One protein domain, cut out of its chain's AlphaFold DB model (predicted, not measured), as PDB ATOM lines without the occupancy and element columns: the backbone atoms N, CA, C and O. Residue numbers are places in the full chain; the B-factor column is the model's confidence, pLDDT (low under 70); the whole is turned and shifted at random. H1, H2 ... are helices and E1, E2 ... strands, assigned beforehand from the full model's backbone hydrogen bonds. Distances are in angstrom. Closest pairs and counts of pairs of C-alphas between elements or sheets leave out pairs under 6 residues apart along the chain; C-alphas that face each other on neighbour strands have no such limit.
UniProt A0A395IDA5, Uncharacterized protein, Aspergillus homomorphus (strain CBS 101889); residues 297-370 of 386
ATOM      1  N   THR A 297     -17.346 -42.665 -30.760       78.88
ATOM      2  CA  THR A 297     -17.235 -41.224 -30.928       78.88
ATOM      3  C   THR A 297     -16.413 -40.596 -29.811       78.88
ATOM      4  O   THR A 297     -15.825 -41.244 -28.941       78.88
ATOM      5  N   THR A 298     -16.266 -39.285 -29.889       83.12
ATOM      6  CA  THR A 298     -15.752 -38.451 -28.820       83.12
ATOM      7  C   THR A 298     -16.645 -37.229 -28.747       83.12
ATOM      8  O   THR A 298     -16.574 -36.337 -29.594       83.12
ATOM      9  N   THR A 299     -17.539 -37.255 -27.762       81.31
ATOM     10  CA  THR A 299     -18.587 -36.254 -27.579       81.31
ATOM     11  C   THR A 299     -18.045 -35.004 -26.894       81.31
ATOM     12  O   THR A 299     -17.345 -35.073 -25.881       81.31
ATOM     13  N   VAL A 300     -18.395 -33.847 -27.450       83.50
ATOM     14  CA  VAL A 300     -18.000 -32.522 -26.979       83.50
ATOM     15  C   VAL A 300     -19.248 -31.685 -26.733       83.50
ATOM     16  O   VAL A 300     -19.952 -31.309 -27.674       83.50
ATOM     17  N   ASP A 301     -19.489 -31.331 -25.471       83.75
ATOM     18  CA  ASP A 301     -20.483 -30.322 -25.107       83.75
ATOM     19  C   ASP A 301     -20.042 -28.957 -25.652       83.75
ATOM     20  O   ASP A 301     -19.094 -28.335 -25.158       83.75
ATOM     21  N   PHE A 302     -20.721 -28.480 -26.696       86.12
ATOM     22  CA  PHE A 302     -20.372 -27.225 -27.356       86.12
ATOM     23  C   PHE A 302     -20.497 -26.035 -26.395       86.12
ATOM     24  O   PHE A 302     -19.650 -25.135 -26.398       86.12
ATOM     25  N   SER A 303     -21.542 -26.011 -25.563       83.56
ATOM     26  CA  SER A 303     -21.805 -24.918 -24.620       83.56
ATOM     27  C   SER A 303     -20.732 -24.817 -23.533       83.56
ATOM     28  O   SER A 303     -20.371 -23.703 -23.149       83.56
ATOM     29  N   GLN A 304     -20.201 -25.947 -23.066       82.31
ATOM     30  CA  GLN A 304     -19.142 -26.006 -22.060       82.31
ATOM     31  C   GLN A 304     -17.744 -25.782 -22.659       82.31
ATOM     32  O   GLN A 304     -16.940 -25.052 -22.078       82.31
ATOM     33  N   ALA A 305     -17.446 -26.402 -23.803       84.56
ATOM     34  CA  ALA A 305     -16.100 -26.430 -24.378       84.56
ATOM     35  C   ALA A 305     -15.769 -25.205 -25.249       84.56
ATOM     36  O   ALA A 305     -14.642 -24.707 -25.224       84.56
ATOM     37  N   ILE A 306     -16.742 -24.714 -26.024       87.69
ATOM     38  CA  ILE A 306     -16.572 -23.618 -26.999       87.69
ATOM     39  C   ILE A 306     -17.327 -22.361 -26.540       87.69
ATOM     40  O   ILE A 306     -16.870 -21.232 -26.756       87.69
ATOM     41  N   GLY A 307     -18.475 -22.542 -25.889       83.25
ATOM     42  CA  GLY A 307     -19.337 -21.462 -25.419       83.25
ATOM     43  C   GLY A 307     -20.075 -20.726 -26.539       83.25
ATOM     44  O   GLY A 307     -19.922 -20.993 -27.731       83.25
ATOM     45  N   SER A 308     -20.910 -19.765 -26.148       82.12
ATOM     46  CA  SER A 308     -21.774 -19.044 -27.084       82.12
ATOM     47  C   SER A 308     -20.990 -18.202 -28.111       82.12
ATOM     48  O   SER A 308     -20.019 -17.525 -27.751       82.12
ATOM     49  N   PRO A 309     -21.428 -18.156 -29.386       83.00
ATOM     50  CA  PRO A 309     -20.911 -17.207 -30.372       83.00
ATOM     51  C   PRO A 309     -21.179 -15.755 -29.956       83.00
ATOM     52  O   PRO A 309     -22.222 -15.444 -29.378       83.00
ATOM     53  N   HIS A 310     -20.286 -14.830 -30.315       75.25
ATOM     54  CA  HIS A 310     -20.421 -13.411 -29.971       75.25
ATOM     55  C   HIS A 310     -20.556 -12.545 -31.232       75.25
ATOM     56  O   HIS A 310     -19.703 -12.578 -32.120       75.25
ATOM     57  N   ARG A 311     -21.624 -11.732 -31.301       77.12
ATOM     58  CA  ARG A 311     -22.008 -10.928 -32.486       77.12
ATOM     59  C   ARG A 311     -22.150 -11.764 -33.770       77.12
ATOM     60  O   ARG A 311     -21.597 -11.408 -34.807       77.12
ATOM     61  N   GLY A 312     -22.876 -12.879 -33.695       76.56
ATOM     62  CA  GLY A 312     -23.233 -13.674 -34.877       76.56
ATOM     63  C   GLY A 312     -22.109 -14.540 -35.462       76.56
ATOM     64  O   GLY A 312     -22.233 -15.015 -36.586       76.56
ATOM     65  N   ARG A 313     -20.988 -14.720 -34.748       84.06
ATOM     66  CA  ARG A 313     -19.834 -15.503 -35.220       84.06
ATOM     67  C   ARG A 313     -19.056 -16.139 -34.073       84.06
ATOM     68  O   ARG A 313     -19.022 -15.598 -32.966       84.06
ATOM     69  N   LEU A 314     -18.384 -17.250 -34.363       86.94
ATOM     70  CA  LEU A 314     -17.334 -17.777 -33.496       86.94
ATOM     71  C   LEU A 314     -16.076 -16.905 -33.615       86.94
ATOM     72  O   LEU A 314     -15.753 -16.368 -34.679       86.94
ATOM     73  N   SER A 315     -15.381 -16.725 -32.497       89.62
ATOM     74  CA  SER A 315     -14.059 -16.098 -32.468       89.62
ATOM     75  C   SER A 315     -12.985 -17.036 -33.038       89.62
ATOM     76  O   SER A 315     -13.189 -18.244 -33.124       89.62
ATOM     77  N   ARG A 316     -11.803 -16.500 -33.385       89.88
ATOM     78  CA  ARG A 316     -10.671 -17.331 -33.845       89.88
ATOM     79  C   ARG A 316     -10.281 -18.398 -32.815       89.88
ATOM     80  O   ARG A 316     -10.066 -19.535 -33.197       89.88
ATOM     81  N   ALA A 317     -10.287 -18.051 -31.526       88.31
ATOM     82  CA  ALA A 317     -10.009 -18.994 -30.443       88.31
ATOM     83  C   ALA A 317     -11.067 -20.110 -30.349       88.31
ATOM     84  O   ALA A 317     -10.719 -21.267 -30.170       88.31
ATOM     85  N   GLN A 318     -12.353 -19.784 -30.529       91.06
ATOM     86  CA  GLN A 318     -13.422 -20.791 -30.580       91.06
ATOM     87  C   GLN A 318     -13.287 -21.719 -31.795       91.06
ATOM     88  O   GLN A 318     -13.531 -22.913 -31.675       91.06
ATOM     89  N   LEU A 319     -12.862 -21.192 -32.947       91.88
ATOM     90  CA  LEU A 319     -12.604 -21.995 -34.145       91.88
ATOM     91  C   LEU A 319     -11.378 -22.909 -33.980       91.88
ATOM     92  O   LEU A 319     -11.411 -24.067 -34.382       91.88
ATOM     93  N   GLU A 320     -10.311 -22.409 -33.349       90.00
ATOM     94  CA  GLU A 320      -9.138 -23.210 -32.980       90.00
ATOM     95  C   GLU A 320      -9.503 -24.333 -31.995       90.00
ATOM     96  O   GLU A 320      -8.986 -25.436 -32.140       90.00
ATOM     97  N   LEU A 321     -10.437 -24.100 -31.061       90.06
ATOM     98  CA  LEU A 321     -10.973 -25.148 -30.183       90.06
ATOM     99  C   LEU A 321     -11.786 -26.200 -30.953       90.06
ATOM    100  O   LEU A 321     -11.565 -27.384 -30.733       90.06
ATOM    101  N   VAL A 322     -12.674 -25.808 -31.877       90.31
ATOM    102  CA  VAL A 322     -13.409 -26.771 -32.731       90.31
ATOM    103  C   VAL A 322     -12.428 -27.700 -33.454       90.31
ATOM    104  O   VAL A 322     -12.534 -28.918 -33.324       90.31
ATOM    105  N   ARG A 323     -11.421 -27.129 -34.129       92.62
ATOM    106  CA  ARG A 323     -10.361 -27.888 -34.818       92.62
ATOM    107  C   ARG A 323      -9.597 -28.805 -33.874       92.62
ATOM    108  O   ARG A 323      -9.372 -29.957 -34.210       92.62
ATOM    109  N   ALA A 324      -9.225 -28.309 -32.693       87.06
ATOM    110  CA  ALA A 324      -8.517 -29.086 -31.681       87.06
ATOM    111  C   ALA A 324      -9.283 -30.352 -31.273       87.06
ATOM    112  O   ALA A 324      -8.685 -31.421 -31.169       87.06
ATOM    113  N   TYR A 325     -10.594 -30.229 -31.055       88.88
ATOM    114  CA  TYR A 325     -11.443 -31.351 -30.670       88.88
ATOM    115  C   TYR A 325     -11.621 -32.370 -31.801       88.88
ATOM    116  O   TYR A 325     -11.549 -33.569 -31.539       88.88
ATOM    117  N   VAL A 326     -11.779 -31.908 -33.047       89.88
ATOM    118  CA  VAL A 326     -11.843 -32.785 -34.228       89.88
ATOM    119  C   VAL A 326     -10.504 -33.502 -34.457       89.88
ATOM    120  O   VAL A 326     -10.478 -34.731 -34.479       89.88
ATOM    121  N   GLU A 327      -9.383 -32.764 -34.517       89.75
ATOM    122  CA  GLU A 327      -8.022 -33.325 -34.650       89.75
ATOM    123  C   GLU A 327      -7.752 -34.390 -33.568       89.75
ATOM    124  O   GLU A 327      -7.208 -35.454 -33.864       89.75
ATOM    125  N   ALA A 328      -8.151 -34.133 -32.317       85.56
ATOM    126  CA  ALA A 328      -7.955 -35.057 -31.203       85.56
ATOM    127  C   ALA A 328      -8.836 -36.318 -31.292       85.56
ATOM    128  O   ALA A 328      -8.341 -37.409 -31.011       85.56
ATOM    129  N   ALA A 329     -10.104 -36.201 -31.702       84.94
ATOM    130  CA  ALA A 329     -10.979 -37.357 -31.914       84.94
ATOM    131  C   ALA A 329     -10.446 -38.253 -33.044       84.94
ATOM    132  O   ALA A 329     -10.249 -39.457 -32.849       84.94
ATOM    133  N   HIS A 330     -10.099 -37.655 -34.190       86.69
ATOM    134  CA  HIS A 330      -9.570 -38.377 -35.352       86.69
ATOM    135  C   HIS A 330      -8.204 -39.017 -35.072       86.69
ATOM    136  O   HIS A 330      -7.970 -40.152 -35.484       86.69
ATOM    137  N   HIS A 331      -7.325 -38.369 -34.295       84.88
ATOM    138  CA  HIS A 331      -6.057 -38.967 -33.848       84.88
ATOM    139  C   HIS A 331      -6.264 -40.178 -32.910       84.88
ATOM    140  O   HIS A 331      -5.399 -41.049 -32.818       84.88
ATOM    141  N   LEU A 332      -7.403 -40.266 -32.217       82.81
ATOM    142  CA  LEU A 332      -7.793 -41.446 -31.433       82.81
ATOM    143  C   LEU A 332      -8.517 -42.516 -32.273       82.81
ATOM    144  O   LEU A 332      -8.909 -43.544 -31.722       82.81
ATOM    145  N   GLY A 333      -8.710 -42.293 -33.579       81.06
ATOM    146  CA  GLY A 333      -9.495 -43.172 -34.452       81.06
ATOM    147  C   GLY A 333     -11.002 -43.136 -34.171       81.06
ATOM    148  O   GLY A 333     -11.705 -44.089 -34.502       81.06
ATOM    149  N   ARG A 334     -11.497 -42.069 -33.531       83.81
ATOM    150  CA  ARG A 334     -12.896 -41.896 -33.108       83.81
ATOM    151  C   ARG A 334     -13.566 -40.777 -33.902       83.81
ATOM    152  O   ARG A 334     -12.905 -39.832 -34.323       83.81
ATOM    153  N   ARG A 335     -14.889 -40.852 -34.055       84.81
ATOM    154  CA  ARG A 335     -15.681 -39.802 -34.719       84.81
ATOM    155  C   ARG A 335     -15.934 -38.608 -33.789       84.81
ATOM    156  O   ARG A 335     -16.288 -38.798 -32.629       84.81
ATOM    157  N   ALA A 336     -15.765 -37.383 -34.269       86.81
ATOM    158  CA  ALA A 336     -16.009 -36.162 -33.506       86.81
ATOM    159  C   ALA A 336     -17.514 -35.856 -33.437       86.81
ATOM    160  O   ALA A 336     -18.146 -35.610 -34.467       86.81
ATOM    161  N   ARG A 337     -18.091 -35.841 -32.227       85.75
ATOM    162  CA  ARG A 337     -19.516 -35.545 -32.004       85.75
ATOM    163  C   ARG A 337     -19.693 -34.263 -31.196       85.75
ATOM    164  O   ARG A 337     -19.070 -34.108 -30.151       85.75
ATOM    165  N   PHE A 338     -20.569 -33.366 -31.640       85.00
ATOM    166  CA  PHE A 338     -20.898 -32.128 -30.926       85.00
ATOM    167  C   PHE A 338     -22.347 -32.122 -30.439       85.00
ATOM    168  O   PHE A 338     -23.280 -32.200 -31.240       85.00
ATOM    169  N   GLU A 339     -22.520 -31.957 -29.130       82.75
ATOM    170  CA  GLU A 339     -23.813 -31.899 -28.440       82.75
ATOM    171  C   GLU A 339     -24.051 -30.516 -27.802       82.75
ATOM    172  O   GLU A 339     -23.181 -29.640 -27.827       82.75
ATOM    173  N   ASN A 340     -25.231 -30.313 -27.199       78.62
ATOM    174  CA  ASN A 340     -25.570 -29.119 -26.406       78.62
ATOM    175  C   ASN A 340     -25.251 -27.784 -27.107       78.62
ATOM    176  O   ASN A 340     -24.728 -26.838 -26.507       78.62
ATOM    177  N   ILE A 341     -25.587 -27.693 -28.398       83.31
ATOM    178  CA  ILE A 341     -25.378 -26.486 -29.203       83.31
ATOM    179  C   ILE A 341     -26.187 -25.315 -28.612       83.31
ATOM    180  O   ILE A 341     -27.403 -25.435 -28.448       83.31
ATOM    181  N   PRO A 342     -25.545 -24.166 -28.307       78.19
ATOM    182  CA  PRO A 342     -26.183 -23.047 -27.634       78.19
ATOM    183  C   PRO A 342     -27.460 -22.561 -28.311       78.19
ATOM    184  O   PRO A 342     -27.536 -22.371 -29.528       78.19
ATOM    185  N   CYS A 343     -28.441 -22.241 -27.476       76.06
ATOM    186  CA  CYS A 343     -29.711 -21.692 -27.908       76.06
ATOM    187  C   CYS A 343     -29.571 -20.321 -28.573       76.06
ATOM    188  O   CYS A 343     -29.344 -19.304 -27.917       76.06
ATOM    189  N   CYS A 344     -29.728 -20.307 -29.895       76.81
ATOM    190  CA  CYS A 344     -29.534 -19.148 -30.760       76.81
ATOM    191  C   CYS A 344     -30.599 -19.078 -31.872       76.81
ATOM    192  O   CYS A 344     -31.464 -19.954 -31.977       76.81
ATOM    193  N   SER A 345     -30.567 -18.013 -32.683       80.44
ATOM    194  CA  SER A 345     -31.485 -17.850 -33.819       80.44
ATOM    195  C   SER A 345     -31.265 -18.932 -34.886       80.44
ATOM    196  O   SER A 345     -30.212 -19.576 -34.926       80.44
ATOM    197  N   LYS A 346     -32.253 -19.133 -35.768       79.06
ATOM    198  CA  LYS A 346     -32.192 -20.151 -36.831       79.06
ATOM    199  C   LYS A 346     -30.962 -19.953 -37.724       79.06
ATOM    200  O   LYS A 346     -30.247 -20.906 -38.017       79.06
ATOM    201  N   GLU A 347     -30.671 -18.706 -38.074       80.06
ATOM    202  CA  GLU A 347     -29.540 -18.304 -38.915       80.06
ATOM    203  C   GLU A 347     -28.207 -18.588 -38.213       80.06
ATOM    204  O   GLU A 347     -27.296 -19.156 -38.813       80.06
ATOM    205  N   MET A 348     -28.094 -18.249 -36.921       83.81
ATOM    206  CA  MET A 348     -26.887 -18.524 -36.134       83.81
ATOM    207  C   MET A 348     -26.642 -20.030 -35.991       83.81
ATOM    208  O   MET A 348     -25.496 -20.470 -36.067       83.81
ATOM    209  N   ARG A 349     -27.703 -20.830 -35.838       80.50
ATOM    210  CA  ARG A 349     -27.602 -22.290 -35.746       80.50
ATOM    211  C   ARG A 349     -27.046 -22.899 -37.034       80.50
ATOM    212  O   ARG A 349     -26.096 -23.673 -36.973       80.50
ATOM    213  N   LEU A 350     -27.556 -22.467 -38.191       81.44
ATOM    214  CA  LEU A 350     -27.032 -22.860 -39.505       81.44
ATOM    215  C   LEU A 350     -25.562 -22.445 -39.694       81.44
ATOM    216  O   LEU A 350     -24.787 -23.189 -40.294       81.44
ATOM    217  N   VAL A 351     -25.152 -21.288 -39.158       84.94
ATOM    218  CA  VAL A 351     -23.741 -20.862 -39.156       84.94
ATOM    219  C   VAL A 351     -22.879 -21.761 -38.265       84.94
ATOM    220  O   VAL A 351     -21.788 -22.132 -38.692       84.94
ATOM    221  N   ILE A 352     -23.344 -22.149 -37.070       85.81
ATOM    222  CA  ILE A 352     -22.617 -23.091 -36.197       85.81
ATOM    223  C   ILE A 352     -22.444 -24.439 -36.900       85.81
ATOM    224  O   ILE A 352     -21.318 -24.919 -36.993       85.81
ATOM    225  N   TRP A 353     -23.519 -25.020 -37.440       86.19
ATOM    226  CA  TRP A 353     -23.456 -26.308 -38.137       86.19
ATOM    227  C   TRP A 353     -22.529 -26.270 -39.346       86.19
ATOM    228  O   TRP A 353     -21.678 -27.142 -39.478       86.19
ATOM    229  N   ARG A 354     -22.614 -25.227 -40.181       85.19
ATOM    230  CA  ARG A 354     -21.701 -25.064 -41.321       85.19
ATOM    231  C   ARG A 354     -20.241 -24.982 -40.880       85.19
ATOM    232  O   ARG A 354     -19.387 -25.516 -41.570       85.19
ATOM    233  N   ILE A 355     -19.946 -24.320 -39.759       88.12
ATOM    234  CA  ILE A 355     -18.583 -24.294 -39.219       88.12
ATOM    235  C   ILE A 355     -18.177 -25.694 -38.750       88.12
ATOM    236  O   ILE A 355     -17.136 -26.168 -39.172       88.12
ATOM    237  N   LEU A 356     -18.991 -26.370 -37.936       88.88
ATOM    238  CA  LEU A 356     -18.679 -27.715 -37.439       88.88
ATOM    239  C   LEU A 356     -18.420 -28.709 -38.587       88.88
ATOM    240  O   LEU A 356     -17.386 -29.367 -38.581       88.88
ATOM    241  N   VAL A 357     -19.291 -28.749 -39.603       86.19
ATOM    242  CA  VAL A 357     -19.111 -29.591 -40.802       86.19
ATOM    243  C   VAL A 357     -17.836 -29.212 -41.564       86.19
ATOM    244  O   VAL A 357     -17.030 -30.083 -41.875       86.19
ATOM    245  N   ASN A 358     -17.603 -27.920 -41.826       86.38
ATOM    246  CA  ASN A 358     -16.409 -27.465 -42.554       86.38
ATOM    247  C   ASN A 358     -15.091 -27.758 -41.817       86.38
ATOM    248  O   ASN A 358     -14.050 -27.851 -42.462       86.38
ATOM    249  N   GLU A 359     -15.122 -27.846 -40.486       89.62
ATOM    250  CA  GLU A 359     -13.960 -28.154 -39.648       89.62
ATOM    251  C   GLU A 359     -13.826 -29.659 -39.340       89.62
ATOM    252  O   GLU A 359     -12.923 -30.038 -38.598       89.62
ATOM    253  N   GLY A 360     -14.680 -30.515 -39.923       84.69
ATOM    254  CA  GLY A 360     -14.556 -31.977 -39.874       84.69
ATOM    255  C   GLY A 360     -15.323 -32.686 -38.752       84.69
ATOM    256  O   GLY A 360     -14.952 -33.799 -38.388       84.69
ATOM    257  N   ALA A 361     -16.369 -32.080 -38.184       87.62
ATOM    258  CA  ALA A 361     -17.260 -32.779 -37.256       87.62
ATOM    259  C   ALA A 361     -18.053 -33.893 -37.966       87.62
ATOM    260  O   ALA A 361     -18.792 -33.611 -38.910       87.62
ATOM    261  N   ASP A 362     -17.951 -35.128 -37.471       84.50
ATOM    262  CA  ASP A 362     -18.673 -36.292 -38.005       84.50
ATOM    263  C   ASP A 362     -20.151 -36.305 -37.586       84.50
ATOM    264  O   ASP A 362     -21.029 -36.652 -38.375       84.50
ATOM    265  N   PHE A 363     -20.437 -35.920 -36.337       83.62
ATOM    266  CA  PHE A 363     -21.791 -35.898 -35.782       83.62
ATOM    267  C   PHE A 363     -22.108 -34.568 -35.104       83.62
ATOM    268  O   PHE A 363     -21.295 -33.982 -34.385       83.62
ATOM    269  N   ILE A 364     -23.335 -34.102 -35.314       83.19
ATOM    270  CA  ILE A 364     -23.857 -32.854 -34.766       83.19
ATOM    271  C   ILE A 364     -25.263 -33.148 -34.257       83.19
ATOM    272  O   ILE A 364     -26.151 -33.464 -35.049       83.19
ATOM    273  N   ASP A 365     -25.481 -33.022 -32.951       77.69
ATOM    274  CA  ASP A 365     -26.804 -33.237 -32.376       77.69
ATOM    275  C   ASP A 365     -27.717 -32.054 -32.724       77.69
ATOM    276  O   ASP A 365     -27.419 -30.885 -32.441       77.69
ATOM    277  N   VAL A 366     -28.857 -32.358 -33.345       69.00
ATOM    278  CA  VAL A 366     -29.814 -31.354 -33.809       69.00
ATOM    279  C   VAL A 366     -31.120 -31.431 -33.024       69.00
ATOM    280  O   VAL A 366     -32.009 -32.221 -33.332       69.00
ATOM    281  N   ASP A 367     -31.286 -30.521 -32.063       59.84
ATOM    282  CA  ASP A 367     -32.587 -30.291 -31.432       59.84
ATOM    283  C   ASP A 367     -33.511 -29.471 -32.357       59.84
ATOM    284  O   ASP A 367     -33.519 -28.229 -32.374       59.84
ATOM    285  N   TRP A 368     -34.307 -30.193 -33.147       49.56
ATOM    286  CA  TRP A 368     -35.363 -29.633 -33.993       49.56
ATOM    287  C   TRP A 368     -36.568 -29.105 -33.202       49.56
ATOM    288  O   TRP A 368     -37.308 -28.277 -33.733       49.56
ATOM    289  N   THR A 369     -36.775 -29.533 -31.947       45.78
ATOM    290  CA  THR A 369     -37.947 -29.122 -31.141       45.78
ATOM    291  C   THR A 369     -37.885 -27.655 -30.720       45.78
ATOM    292  O   THR A 369     -38.903 -27.044 -30.386       45.78
ATOM    293  N   GLY A 370     -36.699 -27.059 -30.846       49.66
ATOM    294  CA  GLY A 370     -36.453 -25.669 -30.532       49.66
ATOM    295  C   GLY A 370     -36.186 -25.489 -29.047       49.66
ATOM    296  O   GLY A 370     -36.666 -26.222 -28.193       49.66
TER     297      GLY A 370
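What this domain is: This is residues 297 to 370 of the 386 residues of an uncharacterized protein of Aspergillus homomorphus (strain CBS 101889) (UniProt A0A395IDA5). A small two-strand parallel sheet, E1 beside E2, has the longest helix, H2, packed over it through residues 322 to 330, while H3 lies at a steep tilt to H2 and comes near it at one place. The four-residue helix H1 follows straight on from E1, and the unnamed stretch 359 to 370 comes back to E2, where residues 363 to 364 make a short parallel pairing. The printed part has 74 residues with three named helices and two named strands in the order E1, H1, H2, E2, H3, and the class is mixed, helices and strands. It is compact, with a radius of gyration of the C-alphas of 11.5 A, and spans 34 by 28 by 20 A.

Where its parts are: Find C-alpha 297 at (-17.235, -41.224, -30.928); from there E1 runs through residues 297 to 301, 12.8 A from first to last C-alpha. Its neighbour E2 is residues 335 to 339, 13.0 A long. H2, residues 316 to 331, begins at C-alpha 316 at (-10.671, -17.331, -33.845) and is 22.1 A long. H1 is residues 302 to 305, 5.3 A long. H3, residues 346 to 358, is 18.3 A long and ends at C-alpha 358 at (-16.409, -27.465, -42.554).

How they stand to each other: Look first at E1 and E2, which are parallel with 26 degrees between their directions. N 298 and O 335 are 2.8 A apart and N 337 and O 298 are 3.1 A apart, both within hydrogen-bond range. E1, H1, H2 and E2 form a strand-helix-strand unit, two parallel neighbour strands with helices between them in the chain, and its crossover is right-handed. The closest C-alphas of H2 and E2 are those of Ala 329 and Ala 336, 5.4 A apart; for H2 and E1 they are those of Thr 298 and Ala 329, at 5.8 A. H2 and H3 are close but not clearly touching, the closest C-alphas being those of Val 322 and Leu 356, at 7.1 A. Their lines stand at a steep tilt of 46 degrees, and they run the same way. H1 and H2 are close but not clearly touching, with the C-alphas of Ala 305 and Leu 321 closest at 7.9 A. H3 is apart from E1 and from H1. In H2 and H3 every O i to N i+4 pair is within hydrogen-bond range; H1 is too short for such a pair, and its one O i to N i+3 pair is not within range.

The domain as a whole: The two C-alphas farthest apart are those of Arg 311 and Gly 333, at 34.6 A. The printed part has no cut and no long link. The mean pLDDT of the printed part is 82.5; look to residues 366 to 370 for the values under 70.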